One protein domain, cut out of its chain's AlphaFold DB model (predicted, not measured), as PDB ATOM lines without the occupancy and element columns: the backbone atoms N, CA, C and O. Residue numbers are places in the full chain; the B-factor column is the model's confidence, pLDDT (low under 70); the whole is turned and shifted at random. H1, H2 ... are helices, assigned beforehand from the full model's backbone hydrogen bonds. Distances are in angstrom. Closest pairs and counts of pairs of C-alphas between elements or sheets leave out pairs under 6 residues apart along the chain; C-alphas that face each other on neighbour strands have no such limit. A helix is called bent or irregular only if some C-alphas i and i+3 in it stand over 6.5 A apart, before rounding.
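This is residues 436 to 510 and 550 to 653 of the 660 residues of the protein "G domain-containing protein" of Jaapia argillacea MUCL 33604 (UniProt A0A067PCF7). A bundle of five helices has the long helix H5 through its core, with H1, H2, H7 and H9 lengthwise round it. H3 and H6 cross H5 steeply between the H2 and H7 sides, while the short H4 and H8 lie farthest from the middle. The printed part has 179 residues with nine named helices, H1 to H9 in order, and no named strand; the class is all helix. It is compact, with a radius of gyration of the C-alphas of 15.7 A, and only just elongated, spanning 50 by 33 by 30 A.

H1, residues 436 to 451, begins with C-alpha 436 at (9.178, -32.339, -50.147) and is 18.5 A long; it has a kink of 30 degrees near residue 445 and is irregular, C-alphas 448 and 451 being 7.3 A apart. H2 is residues 465 to 480, 22.7 A; H3 residues 492 to 501, 14.6 A; H4 residues 550 to 555, 8.9 A. H5, residues 563 to 589, runs 39.3 A from C-alpha 563 at (-1.019, -17.446, -26.383). H6 is residues 598 to 609, 16.3 A; H7 residues 612 to 627, 22.2 A; H8 residues 630 to 633, 5.1 A. H9, residues 636 to 652, is 22.9 A long and ends with C-alpha 652 at (7.523, -25.800, -50.249).

H5 is the hub, touching five helices. With residues 563 to 575 alone it touches H7, opposite ways at a shallow tilt of 24 degrees; the closest C-alphas, of Arg 567 and Ile 621, are 6.0 A apart. It touches H9 the same way at a shallow 28 degrees, closest at Phe 578 and Cys 651, C-alphas 5.6 A apart, and H2 the same way at a shallow 27 degrees, closest at Leu 469 and Leu 569, 7.1 A. H6 touches H5 at a steep tilt of 50 degrees, the closest C-alphas, of Leu 583 and Val 601, being 6.6 A apart. H3 touches H5 at 67 degrees, only just steep, with the C-alphas of Met 498 and Phe 576 closest at 7.1 A. H1 and H2 form a helical hairpin, closest at the C-alphas of Ser 438 and Trp 480, 5.6 A. H4 is close to H2 but not clearly touching, and H8 likewise to H7. H2 and H7 are apart. In H2 to H7 every O i to N i+4 pair is within hydrogen-bond range; H1 has 11 of 12, H9 12 of 13, and H8 is too short for one.

The C-alphas farthest apart, of Gly 591 and Arg 631, are 49.8 A apart. Residues 511 to 549 are not printed, with 9.8 A between C-alphas 510 and 550. The links H1 to H2 and H2 to H3 are long. Mean pLDDT of the printed part is 82.4; 38 residues are under 70, among them 550 to 562.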
ATOM      1  N   ASP A 436      10.618 -32.598 -50.117       93.88
ATOM      2  CA  ASP A 436       9.178 -32.339 -50.147       93.88
ATOM      3  C   ASP A 436       8.412 -33.509 -49.523       93.88
ATOM      4  O   ASP A 436       7.616 -33.310 -48.605       93.88
ATOM      5  N   THR A 437       8.740 -34.744 -49.920       94.38
ATOM      6  CA  THR A 437       8.172 -35.962 -49.323       94.38
ATOM      7  C   THR A 437       8.405 -36.025 -47.805       94.38
ATOM      8  O   THR A 437       7.503 -36.426 -47.060       94.38
ATOM      9  N   SER A 438       9.572 -35.595 -47.309       95.19
ATOM     10  CA  SER A 438       9.874 -35.544 -45.867       95.19
ATOM     11  C   SER A 438       9.062 -34.474 -45.127       95.19
ATOM     12  O   SER A 438       8.602 -34.699 -43.999       95.19
ATOM     13  N   ILE A 439       8.829 -33.320 -45.758       95.88
ATOM     14  CA  ILE A 439       7.967 -32.252 -45.234       95.88
ATOM     15  C   ILE A 439       6.517 -32.738 -45.160       95.88
ATOM     16  O   ILE A 439       5.875 -32.628 -44.113       95.88
ATOM     17  N   GLU A 440       6.005 -33.344 -46.228       94.25
ATOM     18  CA  GLU A 440       4.642 -33.873 -46.272       94.25
ATOM     19  C   GLU A 440       4.423 -34.991 -45.246       94.25
ATOM     20  O   GLU A 440       3.369 -35.052 -44.601       94.25
ATOM     21  N   ALA A 441       5.419 -35.856 -45.040       94.06
ATOM     22  CA  ALA A 441       5.395 -36.851 -43.974       94.06
ATOM     23  C   ALA A 441       5.383 -36.203 -42.587       94.06
ATOM     24  O   ALA A 441       4.578 -36.604 -41.744       94.06
ATOM     25  N   SER A 442       6.196 -35.166 -42.363       94.75
ATOM     26  CA  SER A 442       6.217 -34.412 -41.103       94.75
ATOM     27  C   SER A 442       4.843 -33.800 -40.803       94.75
ATOM     28  O   SER A 442       4.333 -33.949 -39.691       94.75
ATOM     29  N   ILE A 443       4.194 -33.207 -41.813       92.75
ATOM     30  CA  ILE A 443       2.835 -32.658 -41.709       92.75
ATOM     31  C   ILE A 443       1.820 -33.752 -41.375       92.75
ATOM     32  O   ILE A 443       1.012 -33.582 -40.459       92.75
ATOM     33  N   ALA A 444       1.831 -34.875 -42.096       91.69
ATOM     34  CA  ALA A 444       0.854 -35.941 -41.892       91.69
ATOM     35  C   ALA A 444       0.993 -36.601 -40.513       91.69
ATOM     36  O   ALA A 444       0.007 -36.770 -39.797       91.69
ATOM     37  N   ILE A 445       2.224 -36.924 -40.115       89.50
ATOM     38  CA  ILE A 445       2.545 -37.529 -38.816       89.50
ATOM     39  C   ILE A 445       2.210 -36.554 -37.684       89.50
ATOM     40  O   ILE A 445       1.589 -36.934 -36.688       89.50
ATOM     41  N   GLY A 446       2.555 -35.279 -37.859       87.94
ATOM     42  CA  GLY A 446       2.204 -34.212 -36.939       87.94
ATOM     43  C   GLY A 446       0.693 -34.065 -36.754       87.94
ATOM     44  O   GLY A 446       0.205 -34.050 -35.617       87.94
ATOM     45  N   ARG A 447      -0.057 -34.012 -37.864       87.62
ATOM     46  CA  ARG A 447      -1.528 -33.930 -37.908       87.62
ATOM     47  C   ARG A 447      -2.195 -35.081 -37.159       87.62
ATOM     48  O   ARG A 447      -3.152 -34.836 -36.425       87.62
ATOM     49  N   ASP A 448      -1.699 -36.303 -37.323       83.19
ATOM     50  CA  ASP A 448      -2.282 -37.494 -36.695       83.19
ATOM     51  C   ASP A 448      -2.018 -37.581 -35.186       83.19
ATOM     52  O   ASP A 448      -2.735 -38.296 -34.482       83.19
ATOM     53  N   LYS A 449      -1.038 -36.829 -34.669       78.44
ATOM     54  CA  LYS A 449      -0.643 -36.872 -33.258       78.44
ATOM     55  C   LYS A 449      -0.970 -35.600 -32.475       78.44
ATOM     56  O   LYS A 449      -1.954 -35.578 -31.739       78.44
ATOM     57  N   TYR A 450      -0.112 -34.574 -32.549       72.38
ATOM     58  CA  TYR A 450      -0.184 -33.395 -31.671       72.38
ATOM     59  C   TYR A 450      -0.416 -32.065 -32.391       72.38
ATOM     60  O   TYR A 450      -0.751 -31.092 -31.719       72.38
ATOM     61  N   TRP A 451      -0.276 -31.995 -33.723       78.56
ATOM     62  CA  TRP A 451      -0.497 -30.743 -34.459       78.56
ATOM     63  C   TRP A 451      -1.990 -30.398 -34.460       78.56
ATOM     64  O   TRP A 451      -2.367 -29.243 -34.250       78.56
ATOM     65  N   ARG A 452      -2.853 -31.423 -34.590       67.31
ATOM     66  CA  ARG A 452      -4.306 -31.298 -34.423       67.31
ATOM     67  C   ARG A 452      -4.630 -31.019 -32.956       67.31
ATOM     68  O   ARG A 452      -4.803 -31.920 -32.135       67.31
ATOM     69  N   GLY A 453      -4.736 -29.736 -32.641       65.12
ATOM     70  CA  GLY A 453      -5.004 -29.249 -31.299       65.12
ATOM     71  C   GLY A 453      -3.777 -28.782 -30.534       65.12
ATOM     72  O   GLY A 453      -3.828 -28.831 -29.319       65.12
ATOM     73  N   LEU A 454      -2.729 -28.255 -31.173       72.44
ATOM     74  CA  LEU A 454      -1.611 -27.578 -30.479       72.44
ATOM     75  C   LEU A 454      -2.058 -26.612 -29.365       72.44
ATOM     76  O   LEU A 454      -1.436 -26.546 -28.307       72.44
ATOM     77  N   ALA A 455      -3.179 -25.917 -29.568       59.97
ATOM     78  CA  ALA A 455      -3.780 -24.997 -28.605       59.97
ATOM     79  C   ALA A 455      -4.677 -25.657 -27.537       59.97
ATOM     80  O   ALA A 455      -4.959 -25.056 -26.501       59.97
ATOM     81  N   SER A 456      -5.159 -26.881 -27.775       61.03
ATOM     82  CA  SER A 456      -6.113 -27.597 -26.911       61.03
ATOM     83  C   SER A 456      -5.682 -29.030 -26.570       61.03
ATOM     84  O   SER A 456      -6.495 -29.840 -26.110       61.03
ATOM     85  N   SER A 457      -4.403 -29.344 -26.787       61.75
ATOM     86  CA  SER A 457      -3.856 -30.696 -26.768       61.75
ATOM     87  C   SER A 457      -3.909 -31.243 -25.353       61.75
ATOM     88  O   SER A 457      -3.335 -30.679 -24.421       61.75
ATOM     89  N   THR A 458      -4.595 -32.372 -25.181       59.06
ATOM     90  CA  THR A 458      -4.532 -33.150 -23.939       59.06
ATOM     91  C   THR A 458      -3.226 -33.921 -23.828       59.06
ATOM     92  O   THR A 458      -2.849 -34.283 -22.726       59.06
ATOM     93  N   TYR A 459      -2.540 -34.156 -24.951       65.81
ATOM     94  CA  TYR A 459      -1.260 -34.859 -24.989       65.81
ATOM     95  C   TYR A 459      -0.143 -34.038 -24.330       65.81
ATOM     96  O   TYR A 459       0.711 -34.601 -23.656       65.81
ATOM     97  N   PHE A 460      -0.189 -32.709 -24.475       68.69
ATOM     98  CA  PHE A 460       0.752 -31.786 -23.830       68.69
ATOM     99  C   PHE A 460       0.276 -31.269 -22.471       68.69
ATOM    100  O   PHE A 460       1.069 -30.730 -21.705       68.69
ATOM    101  N   ARG A 461      -1.010 -31.430 -22.136       64.88
ATOM    102  CA  ARG A 461      -1.560 -30.980 -20.853       64.88
ATOM    103  C   ARG A 461      -0.794 -31.622 -19.692       64.88
ATOM    104  O   ARG A 461      -0.585 -32.826 -19.690       64.88
ATOM    105  N   GLU A 462      -0.417 -30.797 -18.714       64.44
ATOM    106  CA  GLU A 462       0.319 -31.200 -17.502       64.44
ATOM    107  C   GLU A 462       1.769 -31.669 -17.733       64.44
ATOM    108  O   GLU A 462       2.449 -32.015 -16.772       64.44
ATOM    109  N   LYS A 463       2.281 -31.606 -18.969       72.75
ATOM    110  CA  LYS A 463       3.683 -31.897 -19.301       72.75
ATOM    111  C   LYS A 463       4.520 -30.625 -19.331       72.75
ATOM    112  O   LYS A 463       3.995 -29.550 -19.607       72.75
ATOM    113  N   LYS A 464       5.825 -30.724 -19.072       74.88
ATOM    114  CA  LYS A 464       6.745 -29.585 -19.249       74.88
ATOM    115  C   LYS A 464       6.799 -29.188 -20.727       74.88
ATOM    116  O   LYS A 464       6.816 -30.057 -21.604       74.88
ATOM    117  N   LEU A 465       6.850 -27.890 -21.027       74.75
ATOM    118  CA  LEU A 465       6.937 -27.423 -22.416       74.75
ATOM    119  C   LEU A 465       8.220 -27.904 -23.112       74.75
ATOM    120  O   LEU A 465       8.182 -28.291 -24.276       74.75
ATOM    121  N   THR A 466       9.330 -27.963 -22.379       75.00
ATOM    122  CA  THR A 466      10.582 -28.596 -22.828       75.00
ATOM    123  C   THR A 466      10.394 -30.042 -23.260       75.00
ATOM    124  O   THR A 466      10.870 -30.407 -24.332       75.00
ATOM    125  N   SER A 467       9.653 -30.852 -22.499       80.50
ATOM    126  CA  SER A 467       9.331 -32.234 -22.882       80.50
ATOM    127  C   SER A 467       8.474 -32.290 -24.147       80.50
ATOM    128  O   SER A 467       8.699 -33.136 -25.016       80.50
ATOM    129  N   CYS A 468       7.523 -31.359 -24.290       82.69
ATOM    130  CA  CYS A 468       6.701 -31.245 -25.491       82.69
ATOM    131  C   CYS A 468       7.583 -30.945 -26.710       82.69
ATOM    132  O   CYS A 468       7.616 -31.743 -27.639       82.69
ATOM    133  N   LEU A 469       8.355 -29.854 -26.672       86.12
ATOM    134  CA  LEU A 469       9.247 -29.430 -27.756       86.12
ATOM    135  C   LEU A 469      10.311 -30.485 -28.076       86.12
ATOM    136  O   LEU A 469      10.550 -30.759 -29.245       86.12
ATOM    137  N   ALA A 470      10.884 -31.147 -27.069       86.94
ATOM    138  CA  ALA A 470      11.816 -32.252 -27.278       86.94
ATOM    139  C   ALA A 470      11.157 -33.438 -28.000       86.94
ATOM    140  O   ALA A 470      11.785 -34.057 -28.852       86.94
ATOM    141  N   THR A 471       9.888 -33.737 -27.707       88.62
ATOM    142  CA  THR A 471       9.136 -34.783 -28.419       88.62
ATOM    143  C   THR A 471       8.869 -34.387 -29.865       88.62
ATOM    144  O   THR A 471       9.047 -35.216 -30.752       88.62
ATOM    145  N   ILE A 472       8.476 -33.129 -30.107       89.94
ATOM    146  CA  ILE A 472       8.285 -32.587 -31.461       89.94
ATOM    147  C   ILE A 472       9.586 -32.694 -32.251       89.94
ATOM    148  O   ILE A 472       9.595 -33.208 -33.365       89.94
ATOM    149  N   HIS A 473      10.680 -32.253 -31.638       93.31
ATOM    150  CA  HIS A 473      12.011 -32.298 -32.210       93.31
ATOM    151  C   HIS A 473      12.411 -33.726 -32.588       93.31
ATOM    152  O   HIS A 473      12.762 -33.968 -33.736       93.31
ATOM    153  N   LYS A 474      12.290 -34.678 -31.649       92.50
ATOM    154  CA  LYS A 474      12.581 -36.102 -31.884       92.50
ATOM    155  C   LYS A 474      11.709 -36.687 -33.001       92.50
ATOM    156  O   LYS A 474      12.212 -37.435 -33.827       92.50
ATOM    157  N   ASP A 475      10.409 -36.380 -33.036       92.00
ATOM    158  CA  ASP A 475       9.533 -36.844 -34.120       92.00
ATOM    159  C   ASP A 475      10.016 -36.285 -35.475       92.00
ATOM    160  O   ASP A 475      10.168 -37.050 -36.420       92.00
ATOM    161  N   MET A 476      10.344 -34.992 -35.572       94.00
ATOM    162  CA  MET A 476      10.821 -34.386 -36.822       94.00
ATOM    163  C   MET A 476      12.184 -34.933 -37.271       94.00
ATOM    164  O   MET A 476      12.333 -35.270 -38.442       94.00
ATOM    165  N   THR A 477      13.161 -35.100 -36.373       95.06
ATOM    166  CA  THR A 477      14.466 -35.679 -36.746       95.06
ATOM    167  C   THR A 477      14.333 -37.117 -37.243       95.06
ATOM    168  O   THR A 477      14.958 -37.476 -38.241       95.06
ATOM    169  N   LEU A 478      13.473 -37.923 -36.607       94.50
ATOM    170  CA  LEU A 478      13.194 -39.296 -37.035       94.50
ATOM    171  C   LEU A 478      12.478 -39.360 -38.389       94.50
ATOM    172  O   LEU A 478      12.745 -40.281 -39.154       94.50
ATOM    173  N   VAL A 479      11.584 -38.410 -38.699       95.19
ATOM    174  CA  VAL A 479      10.920 -38.372 -40.015       95.19
ATOM    175  C   VAL A 479      11.914 -38.097 -41.134       95.19
ATOM    176  O   VAL A 479      11.868 -38.758 -42.164       95.19
ATOM    177  N   TRP A 480      12.802 -37.126 -40.930       95.19
ATOM    178  CA  TRP A 480      13.767 -36.722 -41.949       95.19
ATOM    179  C   TRP A 480      14.902 -37.725 -42.138       95.19
ATOM    180  O   TRP A 480      15.514 -37.733 -43.202       95.19
ATOM    181  N   ASN A 481      15.175 -38.552 -41.120       94.62
ATOM    182  CA  ASN A 481      16.120 -39.667 -41.186       94.62
ATOM    183  C   ASN A 481      17.453 -39.259 -41.835       94.62
ATOM    184  O   ASN A 481      17.948 -39.936 -42.728       94.62
ATOM    185  N   PHE A 482      18.039 -38.128 -41.437       93.12
ATOM    186  CA  PHE A 482      19.365 -37.755 -41.925       93.12
ATOM    187  C   PHE A 482      20.404 -38.810 -41.527       93.12
ATOM    188  O   PHE A 482      20.290 -39.446 -40.479       93.12
ATOM    189  N   TYR A 483      21.448 -38.976 -42.344       90.81
ATOM    190  CA  TYR A 483      22.598 -39.777 -41.939       90.81
ATOM    191  C   TYR A 483      23.387 -39.018 -40.861       90.81
ATOM    192  O   TYR A 483      24.202 -38.152 -41.164       90.81
ATOM    193  N   ASP A 484      23.096 -39.306 -39.596       90.88
ATOM    194  CA  ASP A 484      23.643 -38.612 -38.427       90.88
ATOM    195  C   ASP A 484      24.132 -39.634 -37.385       90.88
ATOM    196  O   ASP A 484      23.471 -39.847 -36.367       90.88
ATOM    197  N   PRO A 485      25.262 -40.322 -37.641       88.06
ATOM    198  CA  PRO A 485      25.764 -41.386 -36.766       88.06
ATOM    199  C   PRO A 485      26.099 -40.889 -35.353       88.06
ATOM    200  O   PRO A 485      25.966 -41.632 -34.388       88.06
ATOM    201  N   GLU A 486      26.474 -39.615 -35.220       87.25
ATOM    202  CA  GLU A 486      26.758 -38.967 -33.935       87.25
ATOM    203  C   GLU A 486      25.491 -38.458 -33.227       87.25
ATOM    204  O   GLU A 486      25.577 -37.895 -32.131       87.25
ATOM    205  N   GLY A 487      24.325 -38.581 -33.871       89.56
ATOM    206  CA  GLY A 487      23.036 -38.110 -33.374       89.56
ATOM    207  C   GLY A 487      22.998 -36.611 -33.074       89.56
ATOM    208  O   GLY A 487      22.225 -36.200 -32.205       89.56
ATOM    209  N   TYR A 488      23.832 -35.796 -33.736       91.50
ATOM    210  CA  TYR A 488      23.973 -34.362 -33.482       91.50
ATOM    211  C   TYR A 488      22.634 -33.624 -33.500       91.50
ATOM    212  O   TYR A 488      22.368 -32.827 -32.598       91.50
ATOM    213  N   LEU A 489      21.767 -33.928 -34.469       93.12
ATOM    214  CA  LEU A 489      20.452 -33.310 -34.574       93.12
ATOM    215  C   LEU A 489      19.598 -33.595 -33.340       93.12
ATOM    216  O   LEU A 489      18.826 -32.743 -32.947       93.12
ATOM    217  N   SER A 490      19.767 -34.736 -32.668       89.31
ATOM    218  CA  SER A 490      18.980 -35.094 -31.479       89.31
ATOM    219  C   SER A 490      19.583 -34.594 -30.153       89.31
ATOM    220  O   SER A 490      18.935 -34.690 -29.096       89.31
ATOM    221  N   LYS A 491      20.804 -34.039 -30.171       87.56
ATOM    222  CA  LYS A 491      21.498 -33.574 -28.959       87.56
ATOM    223  C   LYS A 491      20.821 -32.359 -28.319       87.56
ATOM    224  O   LYS A 491      19.988 -31.672 -28.918       87.56
ATOM    225  N   SER A 492      21.126 -32.124 -27.044       82.06
ATOM    226  CA  SER A 492      20.552 -31.015 -26.275       82.06
ATOM    227  C   SER A 492      21.020 -29.657 -26.803       82.06
ATOM    228  O   SER A 492      20.240 -28.708 -26.776       82.06
ATOM    229  N   GLU A 493      22.228 -29.574 -27.364       85.06
ATOM    230  CA  GLU A 493      22.773 -28.366 -27.981       85.06
ATOM    231  C   GLU A 493      21.954 -27.938 -29.201       85.06
ATOM    232  O   GLU A 493      21.585 -26.771 -29.305       85.06
ATOM    233  N   MET A 494      21.599 -28.881 -30.084       89.56
ATOM    234  CA  MET A 494      20.751 -28.589 -31.246       89.56
ATOM    235  C   MET A 494      19.369 -28.097 -30.805       89.56
ATOM    236  O   MET A 494      18.850 -27.097 -31.308       89.56
ATOM    237  N   ARG A 495      18.784 -28.757 -29.799       87.94
ATOM    238  CA  ARG A 495      17.513 -28.330 -29.200       87.94
ATOM    239  C   ARG A 495      17.613 -26.925 -28.603       87.94
ATOM    240  O   ARG A 495      16.691 -26.139 -28.795       87.94
ATOM    241  N   ALA A 496      18.709 -26.599 -27.922       83.25
ATOM    242  CA  ALA A 496      18.947 -25.276 -27.353       83.25
ATOM    243  C   ALA A 496      19.069 -24.194 -28.437       83.25
ATOM    244  O   ALA A 496      18.472 -23.131 -28.292       83.25
ATOM    245  N   SER A 497      19.762 -24.467 -29.545       87.44
ATOM    246  CA  SER A 497      19.825 -23.536 -30.678       87.44
ATOM    247  C   SER A 497      18.455 -23.301 -31.317       87.44
ATOM    248  O   SER A 497      18.101 -22.158 -31.590       87.44
ATOM    249  N   MET A 498      17.638 -24.345 -31.484       91.44
ATOM    250  CA  MET A 498      16.257 -24.183 -31.964       91.44
ATOM    251  C   MET A 498      15.388 -23.367 -30.999       91.44
ATOM    252  O   MET A 498      14.549 -22.580 -31.422       91.44
ATOM    253  N   LEU A 499      15.588 -23.541 -29.693       86.56
ATOM    254  CA  LEU A 499      14.888 -22.779 -28.661       86.56
ATOM    255  C   LEU A 499      15.254 -21.284 -28.678       86.56
ATOM    256  O   LEU A 499      14.373 -20.454 -28.475       86.56
ATOM    257  N   GLN A 500      16.512 -20.945 -28.975       84.62
ATOM    258  CA  GLN A 500      16.955 -19.554 -29.137       84.62
ATOM    259  C   GLN A 500      16.278 -18.855 -30.321       84.62
ATOM    260  O   GLN A 500      16.039 -17.653 -30.256       84.62
ATOM    261  N   LEU A 501      15.937 -19.584 -31.393       88.00
ATOM    262  CA  LEU A 501      15.248 -18.988 -32.542       88.00
ATOM    263  C   LEU A 501      13.892 -18.399 -32.140       88.00
ATOM    264  O   LEU A 501      13.578 -17.283 -32.548       88.00
ATOM    265  N   ILE A 502      13.143 -19.109 -31.294       87.00
ATOM    266  CA  ILE A 502      11.756 -18.785 -30.924       87.00
ATOM    267  C   ILE A 502      11.617 -17.976 -29.630       87.00
ATOM    268  O   ILE A 502      10.499 -17.748 -29.166       87.00
ATOM    269  N   GLU A 503      12.727 -17.568 -29.020       80.50
ATOM    270  CA  GLU A 503      12.730 -16.907 -27.714       80.50
ATOM    271  C   GLU A 503      11.933 -15.596 -27.703       80.50
ATOM    272  O   GLU A 503      11.192 -15.327 -26.761       80.50
ATOM    273  N   GLU A 504      12.014 -14.818 -28.781       81.19
ATOM    274  CA  GLU A 504      11.310 -13.536 -28.925       81.19
ATOM    275  C   GLU A 504       9.774 -13.656 -28.912       81.19
ATOM    276  O   GLU A 504       9.077 -12.658 -28.748       81.19
ATOM    277  N   LEU A 505       9.234 -14.869 -29.081       82.44
ATOM    278  CA  LEU A 505       7.793 -15.137 -29.092       82.44
ATOM    279  C   LEU A 505       7.221 -15.440 -27.700       82.44
ATOM    280  O   LEU A 505       6.001 -15.592 -27.549       82.44
ATOM    281  N   VAL A 506       8.087 -15.555 -26.689       72.81
ATOM    282  CA  VAL A 506       7.698 -15.809 -25.302       72.81
ATOM    283  C   VAL A 506       7.124 -14.527 -24.691       72.81
ATOM    284  O   VAL A 506       7.748 -13.471 -24.718       72.81
ATOM    285  N   ASP A 507       5.931 -14.615 -24.092       66.56
ATOM    286  CA  ASP A 507       5.315 -13.482 -23.389       66.56
ATOM    287  C   ASP A 507       6.195 -13.075 -22.180       66.56
ATOM    288  O   ASP A 507       6.187 -13.743 -21.143       66.56
ATOM    289  N   HIS A 508       6.946 -11.971 -22.282       54.28
ATOM    290  CA  HIS A 508       7.792 -11.458 -21.189       54.28
ATOM    291  C   HIS A 508       7.002 -10.814 -20.027       54.28
ATOM    292  O   HIS A 508       7.576 -10.508 -18.980       54.28
ATOM    293  N   ASP A 509       5.680 -10.673 -20.151       42.97
ATOM    294  CA  ASP A 509       4.811  -9.967 -19.193       42.97
ATOM    295  C   ASP A 509       4.492 -10.735 -17.894       42.97
ATOM    296  O   ASP A 509       3.617 -10.346 -17.117       42.97
ATOM    297  N   ALA A 510       5.214 -11.814 -17.597       37.09
ATOM    298  CA  ALA A 510       4.996 -12.620 -16.398       37.09
ATOM    299  C   ALA A 510       6.139 -12.566 -15.375       37.09
ATOM    300  O   ALA A 510       6.266 -13.496 -14.591       37.09
ATOM    301  N   VAL A 550      15.612 -16.042 -17.659       35.72
ATOM    302  CA  VAL A 550      14.152 -15.931 -17.863       35.72
ATOM    303  C   VAL A 550      13.643 -17.084 -18.731       35.72
ATOM    304  O   VAL A 550      12.629 -17.705 -18.403       35.72
ATOM    305  N   PHE A 551      14.403 -17.437 -19.769       42.12
ATOM    306  CA  PHE A 551      14.089 -18.530 -20.683       42.12
ATOM    307  C   PHE A 551      14.086 -19.900 -19.992       42.12
ATOM    308  O   PHE A 551      13.167 -20.695 -20.190       42.12
ATOM    309  N   ALA A 552      15.061 -20.153 -19.107       44.16
ATOM    310  CA  ALA A 552      15.123 -21.396 -18.342       44.16
ATOM    311  C   ALA A 552      13.840 -21.616 -17.524       44.16
ATOM    312  O   ALA A 552      13.256 -22.692 -17.579       44.16
ATOM    313  N   LYS A 553      13.338 -20.589 -16.826       47.56
ATOM    314  CA  LYS A 553      12.135 -20.721 -15.990       47.56
ATOM    315  C   LYS A 553      10.883 -21.075 -16.802       47.56
ATOM    316  O   LYS A 553      10.152 -21.974 -16.406       47.56
ATOM    317  N   TRP A 554      10.676 -20.419 -17.943       59.41
ATOM    318  CA  TRP A 554       9.539 -20.677 -18.836       59.41
ATOM    319  C   TRP A 554       9.600 -22.066 -19.487       59.41
ATOM    320  O   TRP A 554       8.600 -22.777 -19.559       59.41
ATOM    321  N   ALA A 555      10.789 -22.497 -19.908       49.53
ATOM    322  CA  ALA A 555      11.004 -23.803 -20.524       49.53
ATOM    323  C   ALA A 555      10.662 -24.967 -19.558       49.53
ATOM    324  O   ALA A 555      10.211 -26.041 -19.983       49.53
ATOM    325  N   TYR A 556      10.823 -24.741 -18.250       50.22
ATOM    326  CA  TYR A 556      10.450 -25.677 -17.185       50.22
ATOM    327  C   TYR A 556       9.009 -25.517 -16.669       50.22
ATOM    328  O   TYR A 556       8.574 -26.340 -15.859       50.22
ATOM    329  N   ASP A 557       8.247 -24.522 -17.138       56.12
ATOM    330  CA  ASP A 557       6.845 -24.381 -16.755       56.12
ATOM    331  C   ASP A 557       5.996 -25.521 -17.344       56.12
ATOM    332  O   ASP A 557       6.176 -25.989 -18.475       56.12
ATOM    333  N   VAL A 558       5.024 -25.973 -16.548       54.03
ATOM    334  CA  VAL A 558       3.995 -26.913 -17.001       54.03
ATOM    335  C   VAL A 558       3.216 -26.260 -18.137       54.03
ATOM    336  O   VAL A 558       2.743 -25.131 -17.988       54.03
ATOM    337  N   TYR A 559       3.047 -26.985 -19.242       52.06
ATOM    338  CA  TYR A 559       2.271 -26.553 -20.394       52.06
ATOM    339  C   TYR A 559       0.901 -26.046 -19.940       52.06
ATOM    340  O   TYR A 559       0.081 -26.761 -19.347       52.06
ATOM    341  N   LYS A 560       0.663 -24.776 -20.250       58.03
ATOM    342  CA  LYS A 560      -0.602 -24.075 -20.067       58.03
ATOM    343  C   LYS A 560      -1.051 -23.581 -21.433       58.03
ATOM    344  O   LYS A 560      -0.238 -23.268 -22.294       58.03
ATOM    345  N   GLN A 561      -2.360 -23.496 -21.634       61.81
ATOM    346  CA  GLN A 561      -2.947 -23.025 -22.890       61.81
ATOM    347  C   GLN A 561      -2.860 -21.489 -22.973       61.81
ATOM    348  O   GLN A 561      -3.879 -20.802 -22.939       61.81
ATOM    349  N   THR A 562      -1.639 -20.944 -22.997       69.50
ATOM    350  CA  THR A 562      -1.387 -19.506 -23.152       69.50
ATOM    351  C   THR A 562      -1.087 -19.158 -24.612       69.50
ATOM    352  O   THR A 562      -0.638 -20.021 -25.373       69.50
ATOM    353  N   PRO A 563      -1.327 -17.901 -25.030       75.12
ATOM    354  CA  PRO A 563      -1.019 -17.446 -26.383       75.12
ATOM    355  C   PRO A 563       0.476 -17.584 -26.716       75.12
ATOM    356  O   PRO A 563       0.792 -18.145 -27.759       75.12
ATOM    357  N   GLY A 564       1.384 -17.191 -25.812       77.31
ATOM    358  CA  GLY A 564       2.827 -17.346 -26.012       77.31
ATOM    359  C   GLY A 564       3.271 -18.791 -26.232       77.31
ATOM    360  O   GLY A 564       4.004 -19.067 -27.174       77.31
ATOM    361  N   ILE A 565       2.754 -19.749 -25.452       79.19
ATOM    362  CA  ILE A 565       3.098 -21.170 -25.639       79.19
ATOM    363  C   ILE A 565       2.643 -21.672 -27.016       79.19
ATOM    364  O   ILE A 565       3.362 -22.431 -27.667       79.19
ATOM    365  N   LEU A 566       1.472 -21.229 -27.480       83.06
ATOM    366  CA  LEU A 566       0.983 -21.569 -28.811       83.06
ATOM    367  C   LEU A 566       1.885 -20.997 -29.915       83.06
ATOM    368  O   LEU A 566       2.239 -21.743 -30.825       83.06
ATOM    369  N   ARG A 567       2.293 -19.721 -29.811       88.44
ATOM    370  CA  ARG A 567       3.232 -19.097 -30.763       88.44
ATOM    371  C   ARG A 567       4.541 -19.881 -30.831       88.44
ATOM    372  O   ARG A 567       4.967 -20.244 -31.921       88.44
ATOM    373  N   CYS A 568       5.114 -20.227 -29.679       87.00
ATOM    374  CA  CYS A 568       6.356 -20.994 -29.594       87.00
ATOM    375  C   CYS A 568       6.251 -22.380 -30.238       87.00
ATOM    376  O   CYS A 568       7.143 -22.772 -30.981       87.00
ATOM    377  N   LEU A 569       5.171 -23.128 -29.987       88.81
ATOM    378  CA  LEU A 569       4.984 -24.446 -30.600       88.81
ATOM    379  C   LEU A 569       4.825 -24.354 -32.124       88.81
ATOM    380  O   LEU A 569       5.399 -25.169 -32.843       88.81
ATOM    381  N   MET A 570       4.052 -23.376 -32.608       92.94
ATOM    382  CA  MET A 570       3.879 -23.140 -34.044       92.94
ATOM    383  C   MET A 570       5.212 -22.771 -34.700       92.94
ATOM    384  O   MET A 570       5.579 -23.387 -35.697       92.94
ATOM    385  N   ALA A 571       5.946 -21.821 -34.115       93.88
ATOM    386  CA  ALA A 571       7.221 -21.356 -34.652       93.88
ATOM    387  C   ALA A 571       8.259 -22.474 -34.658       93.88
ATOM    388  O   ALA A 571       8.855 -22.729 -35.691       93.88
ATOM    389  N   TYR A 572       8.367 -23.249 -33.574       94.38
ATOM    390  CA  TYR A 572       9.303 -24.372 -33.512       94.38
ATOM    391  C   TYR A 572       9.089 -25.382 -34.644       94.38
ATOM    392  O   TYR A 572      10.050 -25.869 -35.230       94.38
ATOM    393  N   ILE A 573       7.830 -25.705 -34.956       94.94
ATOM    394  CA  ILE A 573       7.498 -26.629 -36.044       94.94
ATOM    395  C   ILE A 573       7.906 -26.038 -37.400       94.94
ATOM    396  O   ILE A 573       8.546 -26.727 -38.196       94.94
ATOM    397  N   VAL A 574       7.541 -24.782 -37.675       96.44
ATOM    398  CA  VAL A 574       7.819 -24.133 -38.968       96.44
ATOM    399  C   VAL A 574       9.322 -23.906 -39.145       96.44
ATOM    400  O   VAL A 574       9.895 -24.368 -40.131       96.44
ATOM    401  N   ASP A 575       9.977 -23.299 -38.158       96.00
ATOM    402  CA  ASP A 575      11.410 -23.005 -38.160       96.00
ATOM    403  C   ASP A 575      12.243 -24.268 -38.306       96.00
ATOM    404  O   ASP A 575      13.182 -24.308 -39.098       96.00
ATOM    405  N   PHE A 576      11.908 -25.331 -37.564       96.50
ATOM    406  CA  PHE A 576      12.696 -26.552 -37.654       96.50
ATOM    407  C   PHE A 576      12.509 -27.241 -39.006       96.50
ATOM    408  O   PHE A 576      13.472 -27.756 -39.564       96.50
ATOM    409  N   THR A 577      11.301 -27.189 -39.576       96.69
ATOM    410  CA  THR A 577      11.051 -27.683 -40.938       96.69
ATOM    411  C   THR A 577      11.899 -26.915 -41.955       96.69
ATOM    412  O   THR A 577      12.523 -27.530 -42.820       96.69
ATOM    413  N   PHE A 578      11.992 -25.589 -41.812       95.81
ATOM    414  CA  PHE A 578      12.838 -24.748 -42.657       95.81
ATOM    415  C   PHE A 578      14.325 -25.105 -42.512       95.81
ATOM    416  O   PHE A 578      15.003 -25.338 -43.513       95.81
ATOM    417  N   VAL A 579      14.832 -25.219 -41.280       95.81
ATOM    418  CA  VAL A 579      16.232 -25.583 -40.998       95.81
ATOM    419  C   VAL A 579      16.581 -26.955 -41.582       95.81
ATOM    420  O   VAL A 579      17.621 -27.093 -42.225       95.81
ATOM    421  N   LEU A 580      15.713 -27.960 -41.417       96.38
ATOM    422  CA  LEU A 580      15.928 -29.300 -41.971       96.38
ATOM    423  C   LEU A 580      15.904 -29.292 -43.509       96.38
ATOM    424  O   LEU A 580      16.751 -29.933 -44.131       96.38
ATOM    425  N   LYS A 581      15.022 -28.501 -44.140       95.31
ATOM    426  CA  LYS A 581      15.024 -28.310 -45.601       95.31
ATOM    427  C   LYS A 581      16.327 -27.687 -46.093       95.31
ATOM    428  O   LYS A 581      16.913 -28.172 -47.059       95.31
ATOM    429  N   GLN A 582      16.785 -26.618 -45.445       93.94
ATOM    430  CA  GLN A 582      18.046 -25.970 -45.807       93.94
ATOM    431  C   GLN A 582      19.224 -26.929 -45.636       93.94
ATOM    432  O   GLN A 582      20.093 -27.001 -46.504       93.94
ATOM    433  N   LEU A 583      19.226 -27.720 -44.560       94.56
ATOM    434  CA  LEU A 583      20.243 -28.740 -44.328       94.56
ATOM    435  C   LEU A 583      20.279 -29.763 -45.464       94.56
ATOM    436  O   LEU A 583      21.354 -30.032 -45.996       94.56
ATOM    437  N   PHE A 584      19.118 -30.267 -45.885       92.75
ATOM    438  CA  PHE A 584      19.005 -31.208 -46.996       92.75
ATOM    439  C   PHE A 584      19.660 -30.685 -48.281       92.75
ATOM    440  O   PHE A 584      20.547 -31.341 -48.834       92.75
ATOM    441  N   TRP A 585      19.275 -29.490 -48.737       90.44
ATOM    442  CA  TRP A 585      19.782 -28.945 -50.000       90.44
ATOM    443  C   TRP A 585      21.272 -28.609 -49.926       90.44
ATOM    444  O   TRP A 585      22.036 -28.993 -50.808       90.44
ATOM    445  N   ARG A 586      21.728 -28.021 -48.815       90.25
ATOM    446  CA  ARG A 586      23.149 -27.703 -48.618       90.25
ATOM    447  C   ARG A 586      24.037 -28.945 -48.539       90.25
ATOM    448  O   ARG A 586      25.179 -28.911 -48.997       90.25
ATOM    449  N   MET A 587      23.547 -30.038 -47.951       88.38
ATOM    450  CA  MET A 587      24.260 -31.320 -47.956       88.38
ATOM    451  C   MET A 587      24.346 -31.902 -49.371       88.38
ATOM    452  O   MET A 587      25.380 -32.464 -49.740       88.38
ATOM    453  N   ARG A 588      23.293 -31.737 -50.179       83.81
ATOM    454  CA  ARG A 588      23.267 -32.188 -51.574       83.81
ATOM    455  C   ARG A 588      24.279 -31.432 -52.437       83.81
ATOM    456  O   ARG A 588      25.029 -32.078 -53.168       83.81
ATOM    457  N   ASP A 589      24.378 -30.113 -52.274       83.69
ATOM    458  CA  ASP A 589      25.350 -29.267 -52.986       83.69
ATOM    459  C   ASP A 589      26.806 -29.670 -52.704       83.69
ATOM    460  O   ASP A 589      27.670 -29.587 -53.575       83.69
ATOM    461  N   LYS A 590      27.094 -30.155 -51.488       76.50
ATOM    462  CA  LYS A 590      28.432 -30.599 -51.061       76.50
ATOM    463  C   LYS A 590      28.795 -32.032 -51.493       76.50
ATOM    464  O   LYS A 590      29.746 -32.595 -50.960       76.50
ATOM    465  N   GLY A 591      28.074 -32.631 -52.442       67.31
ATOM    466  CA  GLY A 591      28.391 -33.964 -52.973       67.31
ATOM    467  C   GLY A 591      27.610 -35.123 -52.343       67.31
ATOM    468  O   GLY A 591      27.974 -36.282 -52.536       67.31
ATOM    469  N   GLY A 592      26.513 -34.839 -51.635       69.75
ATOM    470  CA  GLY A 592      25.556 -35.856 -51.198       69.75
ATOM    471  C   GLY A 592      25.985 -36.639 -49.955       69.75
ATOM    472  O   GLY A 592      26.197 -36.043 -48.904       69.75
ATOM    473  N   ILE A 593      26.002 -37.974 -50.063       73.94
ATOM    474  CA  ILE A 593      26.029 -38.961 -48.963       73.94
ATOM    475  C   ILE A 593      27.177 -38.693 -47.983       73.94
ATOM    476  O   ILE A 593      28.322 -39.064 -48.232       73.94
ATOM    477  N   GLN A 594      26.860 -38.079 -46.846       84.69
ATOM    478  CA  GLN A 594      27.816 -37.769 -45.785       84.69
ATOM    479  C   GLN A 594      27.101 -37.638 -44.434       84.69
ATOM    480  O   GLN A 594      25.904 -37.326 -44.422       84.69
ATOM    481  N   PRO A 595      27.803 -37.865 -43.307       89.12
ATOM    482  CA  PRO A 595      27.283 -37.539 -41.984       89.12
ATOM    483  C   PRO A 595      26.879 -36.064 -41.892       89.12
ATOM    484  O   PRO A 595      27.538 -35.219 -42.500       89.12
ATOM    485  N   VAL A 596      25.844 -35.739 -41.111       91.38
ATOM    486  CA  VAL A 596      25.419 -34.348 -40.862       91.38
ATOM    487  C   VAL A 596      26.604 -33.490 -40.376       91.38
ATOM    488  O   VAL A 596      27.105 -33.710 -39.268       91.38
ATOM    489  N   PRO A 597      27.058 -32.483 -41.153       91.75
ATOM    490  CA  PRO A 597      28.175 -31.636 -40.746       91.75
ATOM    491  C   PRO A 597      27.719 -30.591 -39.721       91.75
ATOM    492  O   PRO A 597      26.848 -29.763 -40.000       91.75
ATOM    493  N   GLN A 598      28.307 -30.602 -38.523       91.50
ATOM    494  CA  GLN A 598      27.900 -29.697 -37.438       91.50
ATOM    495  C   GLN A 598      28.154 -28.217 -37.760       91.50
ATOM    496  O   GLN A 598      27.393 -27.349 -37.339       91.50
ATOM    497  N   ASP A 599      29.232 -27.919 -38.486       91.94
ATOM    498  CA  ASP A 599      29.569 -26.578 -38.972       91.94
ATOM    499  C   ASP A 599      28.497 -26.050 -39.931       91.94
ATOM    500  O   ASP A 599      28.078 -24.901 -39.815       91.94
ATOM    501  N   LEU A 600      27.995 -26.916 -40.816       93.12
ATOM    502  CA  LEU A 600      26.923 -26.576 -41.741       93.12
ATOM    503  C   LEU A 600      25.607 -26.301 -41.007       93.12
ATOM    504  O   LEU A 600      24.940 -25.318 -41.310       93.12
ATOM    505  N   VAL A 601      25.241 -27.133 -40.026       93.44
ATOM    506  CA  VAL A 601      24.026 -26.907 -39.221       93.44
ATOM    507  C   VAL A 601      24.106 -25.570 -38.479       93.44
ATOM    508  O   VAL A 601      23.145 -24.803 -38.495       93.44
ATOM    509  N   LYS A 602      25.257 -25.256 -37.872       92.50
ATOM    510  CA  LYS A 602      25.479 -23.973 -37.187       92.50
ATOM    511  C   LYS A 602      25.384 -22.782 -38.141       92.50
ATOM    512  O   LYS A 602      24.720 -21.810 -37.802       92.50
ATOM    513  N   ASP A 603      25.990 -22.873 -39.325       94.56
ATOM    514  CA  ASP A 603      25.907 -21.836 -40.363       94.56
ATOM    515  C   ASP A 603      24.461 -21.608 -40.836       94.56
ATOM    516  O   ASP A 603      24.025 -20.463 -40.957       94.56
ATOM    517  N   ILE A 604      23.683 -22.679 -41.038       94.06
ATOM    518  CA  ILE A 604      22.259 -22.588 -41.402       94.06
ATOM    519  C   ILE A 604      21.459 -21.892 -40.301       94.06
ATOM    520  O   ILE A 604      20.694 -20.975 -40.593       94.06
ATOM    521  N   LEU A 605      21.641 -22.306 -39.044       93.25
ATOM    522  CA  LEU A 605      20.954 -21.707 -37.901       93.25
ATOM    523  C   LEU A 605      21.312 -20.227 -37.739       93.25
ATOM    524  O   LEU A 605      20.421 -19.405 -37.545       93.25
ATOM    525  N   GLU A 606      22.593 -19.870 -37.857       92.25
ATOM    526  CA  GLU A 606      23.045 -18.481 -37.768       92.25
ATOM    527  C   GLU A 606      22.450 -17.626 -38.893       92.25
ATOM    528  O   GLU A 606      21.912 -16.549 -38.624       92.25
ATOM    529  N   LYS A 607      22.482 -18.109 -40.140       94.06
ATOM    530  CA  LYS A 607      21.876 -17.413 -41.282       94.06
ATOM    531  C   LYS A 607      20.371 -17.243 -41.110       94.06
ATOM    532  O   LYS A 607      19.883 -16.126 -41.240       94.06
ATOM    533  N   TYR A 608      19.658 -18.313 -40.756       93.62
ATOM    534  CA  TYR A 608      18.212 -18.267 -40.537       93.62
ATOM    535  C   TYR A 608      17.833 -17.333 -39.381       93.62
ATOM    536  O   TYR A 608      16.904 -16.543 -39.498       93.62
ATOM    537  N   SER A 609      18.604 -17.330 -38.287       91.56
ATOM    538  CA  SER A 609      18.343 -16.458 -37.132       91.56
ATOM    539  C   SER A 609      18.333 -14.961 -37.467       91.56
ATOM    540  O   SER A 609      17.688 -14.185 -36.765       91.56
ATOM    541  N   ARG A 610      19.041 -14.562 -38.533       91.88
ATOM    542  CA  ARG A 610      19.157 -13.178 -39.014       91.88
ATOM    543  C   ARG A 610      18.308 -12.906 -40.258       91.88
ATOM    544  O   ARG A 610      18.419 -11.821 -40.824       91.88
ATOM    545  N   SER A 611      17.521 -13.876 -40.713       92.56
ATOM    546  CA  SER A 611      16.860 -13.813 -42.012       92.56
ATOM    547  C   SER A 611      15.519 -13.072 -41.956       92.56
ATOM    548  O   SER A 611      14.865 -12.993 -40.910       92.56
ATOM    549  N   ALA A 612      15.103 -12.507 -43.092       92.25
ATOM    550  CA  ALA A 612      13.802 -11.852 -43.213       92.25
ATOM    551  C   ALA A 612      12.656 -12.871 -43.112       92.25
ATOM    552  O   ALA A 612      11.614 -12.581 -42.525       92.25
ATOM    553  N   GLU A 613      12.879 -14.089 -43.607       92.19
ATOM    554  CA  GLU A 613      11.934 -15.202 -43.588       92.19
ATOM    555  C   GLU A 613      11.551 -15.582 -42.158       92.19
ATOM    556  O   GLU A 613      10.359 -15.662 -41.859       92.19
ATOM    557  N   LYS A 614      12.528 -15.725 -41.246       93.94
ATOM    558  CA  LYS A 614      12.252 -15.991 -39.825       93.94
ATOM    559  C   LYS A 614      11.352 -14.901 -39.238       93.94
ATOM    560  O   LYS A 614      10.317 -15.196 -38.637       93.94
ATOM    561  N   ASN A 615      11.703 -13.633 -39.464       93.12
ATOM    562  CA  ASN A 615      10.915 -12.499 -38.978       93.12
ATOM    563  C   ASN A 615       9.489 -12.516 -39.550       93.12
ATOM    564  O   ASN A 615       8.531 -12.235 -38.833       93.12
ATOM    565  N   GLN A 616       9.321 -12.874 -40.826       94.94
ATOM    566  CA  GLN A 616       8.010 -12.967 -41.462       94.94
ATOM    567  C   GLN A 616       7.167 -14.102 -40.866       94.94
ATOM    568  O   GLN A 616       6.014 -13.863 -40.499       94.94
ATOM    569  N   VAL A 617       7.743 -15.297 -40.696       94.50
ATOM    570  CA  VAL A 617       7.093 -16.442 -40.035       94.50
ATOM    571  C   VAL A 617       6.621 -16.045 -38.635       94.50
ATOM    572  O   VAL A 617       5.452 -16.216 -38.290       94.50
ATOM    573  N   HIS A 618       7.506 -15.449 -37.841       95.31
ATOM    574  CA  HIS A 618       7.234 -15.054 -36.461       95.31
ATOM    575  C   HIS A 618       6.163 -13.964 -36.352       95.31
ATOM    576  O   HIS A 618       5.260 -14.058 -35.512       95.31
ATOM    577  N   ASN A 619       6.209 -12.965 -37.235       94.25
ATOM    578  CA  ASN A 619       5.200 -11.912 -37.310       94.25
ATOM    579  C   ASN A 619       3.828 -12.465 -37.709       94.25
ATOM    580  O   ASN A 619       2.816 -12.084 -37.115       94.25
ATOM    581  N   GLU A 620       3.768 -13.386 -38.673       94.75
ATOM    582  CA  GLU A 620       2.516 -14.024 -39.081       94.75
ATOM    583  C   GLU A 620       1.924 -14.906 -37.983       94.75
ATOM    584  O   GLU A 620       0.713 -14.865 -37.756       94.75
ATOM    585  N   ILE A 621       2.758 -15.676 -37.281       93.81
ATOM    586  CA  ILE A 621       2.334 -16.488 -36.136       93.81
ATOM    587  C   ILE A 621       1.793 -15.588 -35.029       93.81
ATOM    588  O   ILE A 621       0.706 -15.842 -34.510       93.81
ATOM    589  N   THR A 622       2.512 -14.516 -34.694       90.94
ATOM    590  CA  THR A 622       2.098 -13.564 -33.657       90.94
ATOM    591  C   THR A 622       0.776 -12.907 -34.014       90.94
ATOM    592  O   THR A 622      -0.174 -12.985 -33.238       90.94
ATOM    593  N   THR A 623       0.671 -12.370 -35.230       91.44
ATOM    594  CA  THR A 623      -0.548 -11.736 -35.746       91.44
ATOM    595  C   THR A 623      -1.731 -12.700 -35.718       91.44
ATOM    596  O   THR A 623      -2.799 -12.360 -35.206       91.44
ATOM    597  N   PHE A 624      -1.542 -13.921 -36.225       91.19
ATOM    598  CA  PHE A 624      -2.578 -14.946 -36.239       91.19
ATOM    599  C   PHE A 624      -3.037 -15.299 -34.827       91.19
ATOM    600  O   PHE A 624      -4.240 -15.295 -34.554       91.19
ATOM    601  N   VAL A 625      -2.102 -15.590 -33.919       86.38
ATOM    602  CA  VAL A 625      -2.455 -15.944 -32.548       86.38
ATOM    603  C   VAL A 625      -3.184 -14.771 -31.907       86.38
ATOM    604  O   VAL A 625      -4.298 -14.977 -31.438       86.38
ATOM    605  N   ASP A 626      -2.659 -13.550 -31.961       84.12
ATOM    606  CA  ASP A 626      -3.215 -12.370 -31.286       84.12
ATOM    607  C   ASP A 626      -4.630 -12.022 -31.736       84.12
ATOM    608  O   ASP A 626      -5.493 -11.761 -30.896       84.12
ATOM    609  N   GLN A 627      -4.890 -12.092 -33.040       81.75
ATOM    610  CA  GLN A 627      -6.188 -11.757 -33.626       81.75
ATOM    611  C   GLN A 627      -7.234 -12.864 -33.449       81.75
ATOM    612  O   GLN A 627      -8.435 -12.585 -33.420       81.75
ATOM    613  N   THR A 628      -6.810 -14.119 -33.293       75.81
ATOM    614  CA  THR A 628      -7.733 -15.246 -33.123       75.81
ATOM    615  C   THR A 628      -8.282 -15.265 -31.695       75.81
ATOM    616  O   THR A 628      -7.525 -15.362 -30.734       75.81
ATOM    617  N   GLY A 629      -9.602 -15.199 -31.501       65.00
ATOM    618  CA  GLY A 629     -10.197 -15.231 -30.155       65.00
ATOM    619  C   GLY A 629      -9.985 -16.577 -29.436       65.00
ATOM    620  O   GLY A 629      -9.866 -17.617 -30.079       65.00
ATOM    621  N   LEU A 630     -10.020 -16.608 -28.093       59.03
ATOM    622  CA  LEU A 630      -9.766 -17.823 -27.282       59.03
ATOM    623  C   LEU A 630     -10.581 -19.064 -27.711       59.03
ATOM    624  O   LEU A 630     -10.072 -20.181 -27.660       59.03
ATOM    625  N   ARG A 631     -11.837 -18.884 -28.147       52.09
ATOM    626  CA  ARG A 631     -12.698 -19.980 -28.638       52.09
ATOM    627  C   ARG A 631     -12.292 -20.510 -30.015       52.09
ATOM    628  O   ARG A 631     -12.439 -21.700 -30.244       52.09
ATOM    629  N   GLN A 632     -11.787 -19.650 -30.895       59.28
ATOM    630  CA  GLN A 632     -11.292 -20.032 -32.222       59.28
ATOM    631  C   GLN A 632      -9.887 -20.633 -32.134       59.28
ATOM    632  O   GLN A 632      -9.586 -21.568 -32.856       59.28
ATOM    633  N   ARG A 633      -9.055 -20.200 -31.174       57.22
ATOM    634  CA  ARG A 633      -7.773 -20.868 -30.884       57.22
ATOM    635  C   ARG A 633      -7.969 -22.300 -30.394       57.22
ATOM    636  O   ARG A 633      -7.124 -23.144 -30.641       57.22
ATOM    637  N   ALA A 634      -9.066 -22.589 -29.690       56.00
ATOM    638  CA  ALA A 634      -9.387 -23.948 -29.253       56.00
ATOM    639  C   ALA A 634      -9.820 -24.869 -30.410       56.00
ATOM    640  O   ALA A 634      -9.837 -26.092 -30.218       56.00
ATOM    641  N   ASP A 635     -10.146 -24.295 -31.576       67.19
ATOM    642  CA  ASP A 635     -10.408 -25.038 -32.801       67.19
ATOM    643  C   ASP A 635      -9.114 -25.703 -33.281       67.19
ATOM    644  O   ASP A 635      -8.090 -25.061 -33.527       67.19
ATOM    645  N   ARG A 636      -9.149 -27.034 -33.329       67.88
ATOM    646  CA  ARG A 636      -7.969 -27.864 -33.576       67.88
ATOM    647  C   ARG A 636      -7.502 -27.786 -35.018       67.88
ATOM    648  O   ARG A 636      -6.313 -28.001 -35.254       67.88
ATOM    649  N   ASP A 637      -8.421 -27.500 -35.932       76.75
ATOM    650  CA  ASP A 637      -8.143 -27.521 -37.360       76.75
ATOM    651  C   ASP A 637      -7.589 -26.166 -37.815       76.75
ATOM    652  O   ASP A 637      -6.600 -26.144 -38.538       76.75
ATOM    653  N   LEU A 638      -8.063 -25.046 -37.253       84.38
ATOM    654  CA  LEU A 638      -7.599 -23.700 -37.625       84.38
ATOM    655  C   LEU A 638      -6.098 -23.464 -37.358       84.38
ATOM    656  O   LEU A 638      -5.381 -22.916 -38.193       84.38
ATOM    657  N   VAL A 639      -5.600 -23.867 -36.183       84.62
ATOM    658  CA  VAL A 639      -4.171 -23.714 -35.842       84.62
ATOM    659  C   VAL A 639      -3.303 -24.604 -36.727       84.62
ATOM    660  O   VAL A 639      -2.260 -24.168 -37.209       84.62
ATOM    661  N   LEU A 640      -3.736 -25.849 -36.937       87.44
ATOM    662  CA  LEU A 640      -3.051 -26.797 -37.808       87.44
ATOM    663  C   LEU A 640      -2.994 -26.267 -39.245       87.44
ATOM    664  O   LEU A 640      -1.927 -26.295 -39.846       87.44
ATOM    665  N   GLU A 641      -4.108 -25.767 -39.777       90.25
ATOM    666  CA  GLU A 641      -4.184 -25.151 -41.103       90.25
ATOM    667  C   GLU A 641      -3.210 -23.983 -41.230       90.25
ATOM    668  O   GLU A 641      -2.500 -23.900 -42.228       90.25
ATOM    669  N   LYS A 642      -3.092 -23.129 -40.202       92.69
ATOM    670  CA  LYS A 642      -2.112 -22.037 -40.229       92.69
ATOM    671  C   LYS A 642      -0.668 -22.544 -40.223       92.69
ATOM    672  O   LYS A 642       0.145 -22.014 -40.972       92.69
ATOM    673  N   VAL A 643      -0.334 -23.558 -39.418       93.25
ATOM    674  CA  VAL A 643       1.010 -24.171 -39.432       93.25
ATOM    675  C   VAL A 643       1.321 -24.762 -40.805       93.25
ATOM    676  O   VAL A 643       2.388 -24.499 -41.350       93.25
ATOM    677  N   VAL A 644       0.382 -25.511 -41.388       93.12
ATOM    678  CA  VAL A 644       0.542 -26.107 -42.722       93.12
ATOM    679  C   VAL A 644       0.705 -25.025 -43.786       93.12
ATOM    680  O   VAL A 644       1.650 -25.105 -44.558       93.12
ATOM    681  N   GLN A 645      -0.116 -23.971 -43.763       94.69
ATOM    682  CA  GLN A 645       0.009 -22.834 -44.679       94.69
ATOM    683  C   GLN A 645       1.400 -22.186 -44.604       94.69
ATOM    684  O   GLN A 645       1.971 -21.832 -45.633       94.69
ATOM    685  N   LEU A 646       1.941 -21.998 -43.395       95.38
ATOM    686  CA  LEU A 646       3.275 -21.422 -43.215       95.38
ATOM    687  C   LEU A 646       4.362 -22.362 -43.751       95.38
ATOM    688  O   LEU A 646       5.250 -21.907 -44.462       95.38
ATOM    689  N   ILE A 647       4.272 -23.667 -43.483       94.81
ATOM    690  CA  ILE A 647       5.207 -24.650 -44.048       94.81
ATOM    691  C   ILE A 647       5.118 -24.671 -45.577       94.81
ATOM    692  O   ILE A 647       6.142 -24.654 -46.247       94.81
ATOM    693  N   GLU A 648       3.921 -24.673 -46.157       92.38
ATOM    694  CA  GLU A 648       3.746 -24.659 -47.612       92.38
ATOM    695  C   GLU A 648       4.369 -23.402 -48.230       92.38
ATOM    696  O   GLU A 648       5.157 -23.490 -49.170       92.38
ATOM    697  N   ARG A 649       4.098 -22.235 -47.640       91.38
ATOM    698  CA  ARG A 649       4.609 -20.952 -48.127       91.38
ATOM    699  C   ARG A 649       6.127 -20.814 -48.000       91.38
ATOM    700  O   ARG A 649       6.756 -20.327 -48.927       91.38
ATOM    701  N   PHE A 650       6.699 -21.170 -46.851       88.94
ATOM    702  CA  PHE A 650       8.110 -20.899 -46.543       88.94
ATOM    703  C   PHE A 650       9.026 -22.097 -46.791       88.94
ATOM    704  O   PHE A 650      10.239 -21.939 -46.920       88.94
ATOM    705  N   CYS A 651       8.472 -23.308 -46.845       87.44
ATOM    706  CA  CYS A 651       9.234 -24.542 -46.989       87.44
ATOM    707  C   CYS A 651       8.872 -25.347 -48.240       87.44
ATOM    708  O   CYS A 651       9.629 -26.258 -48.546       87.44
ATOM    709  N   LEU A 652       7.815 -25.061 -49.004       79.69
ATOM    710  CA  LEU A 652       7.523 -25.800 -50.249       79.69
ATOM    711  C   LEU A 652       7.523 -24.915 -51.501       79.69
ATOM    712  O   LEU A 652       7.942 -25.390 -52.548       79.69
ATOM    713  N   ASP A 653       7.152 -23.638 -51.405       68.62
ATOM    714  CA  ASP A 653       7.126 -22.723 -52.552       68.62
ATOM    715  C   ASP A 653       8.467 -21.971 -52.738       68.62
ATOM    716  O   ASP A 653       8.831 -21.152 -51.891       68.62
TER     717      ASP A 653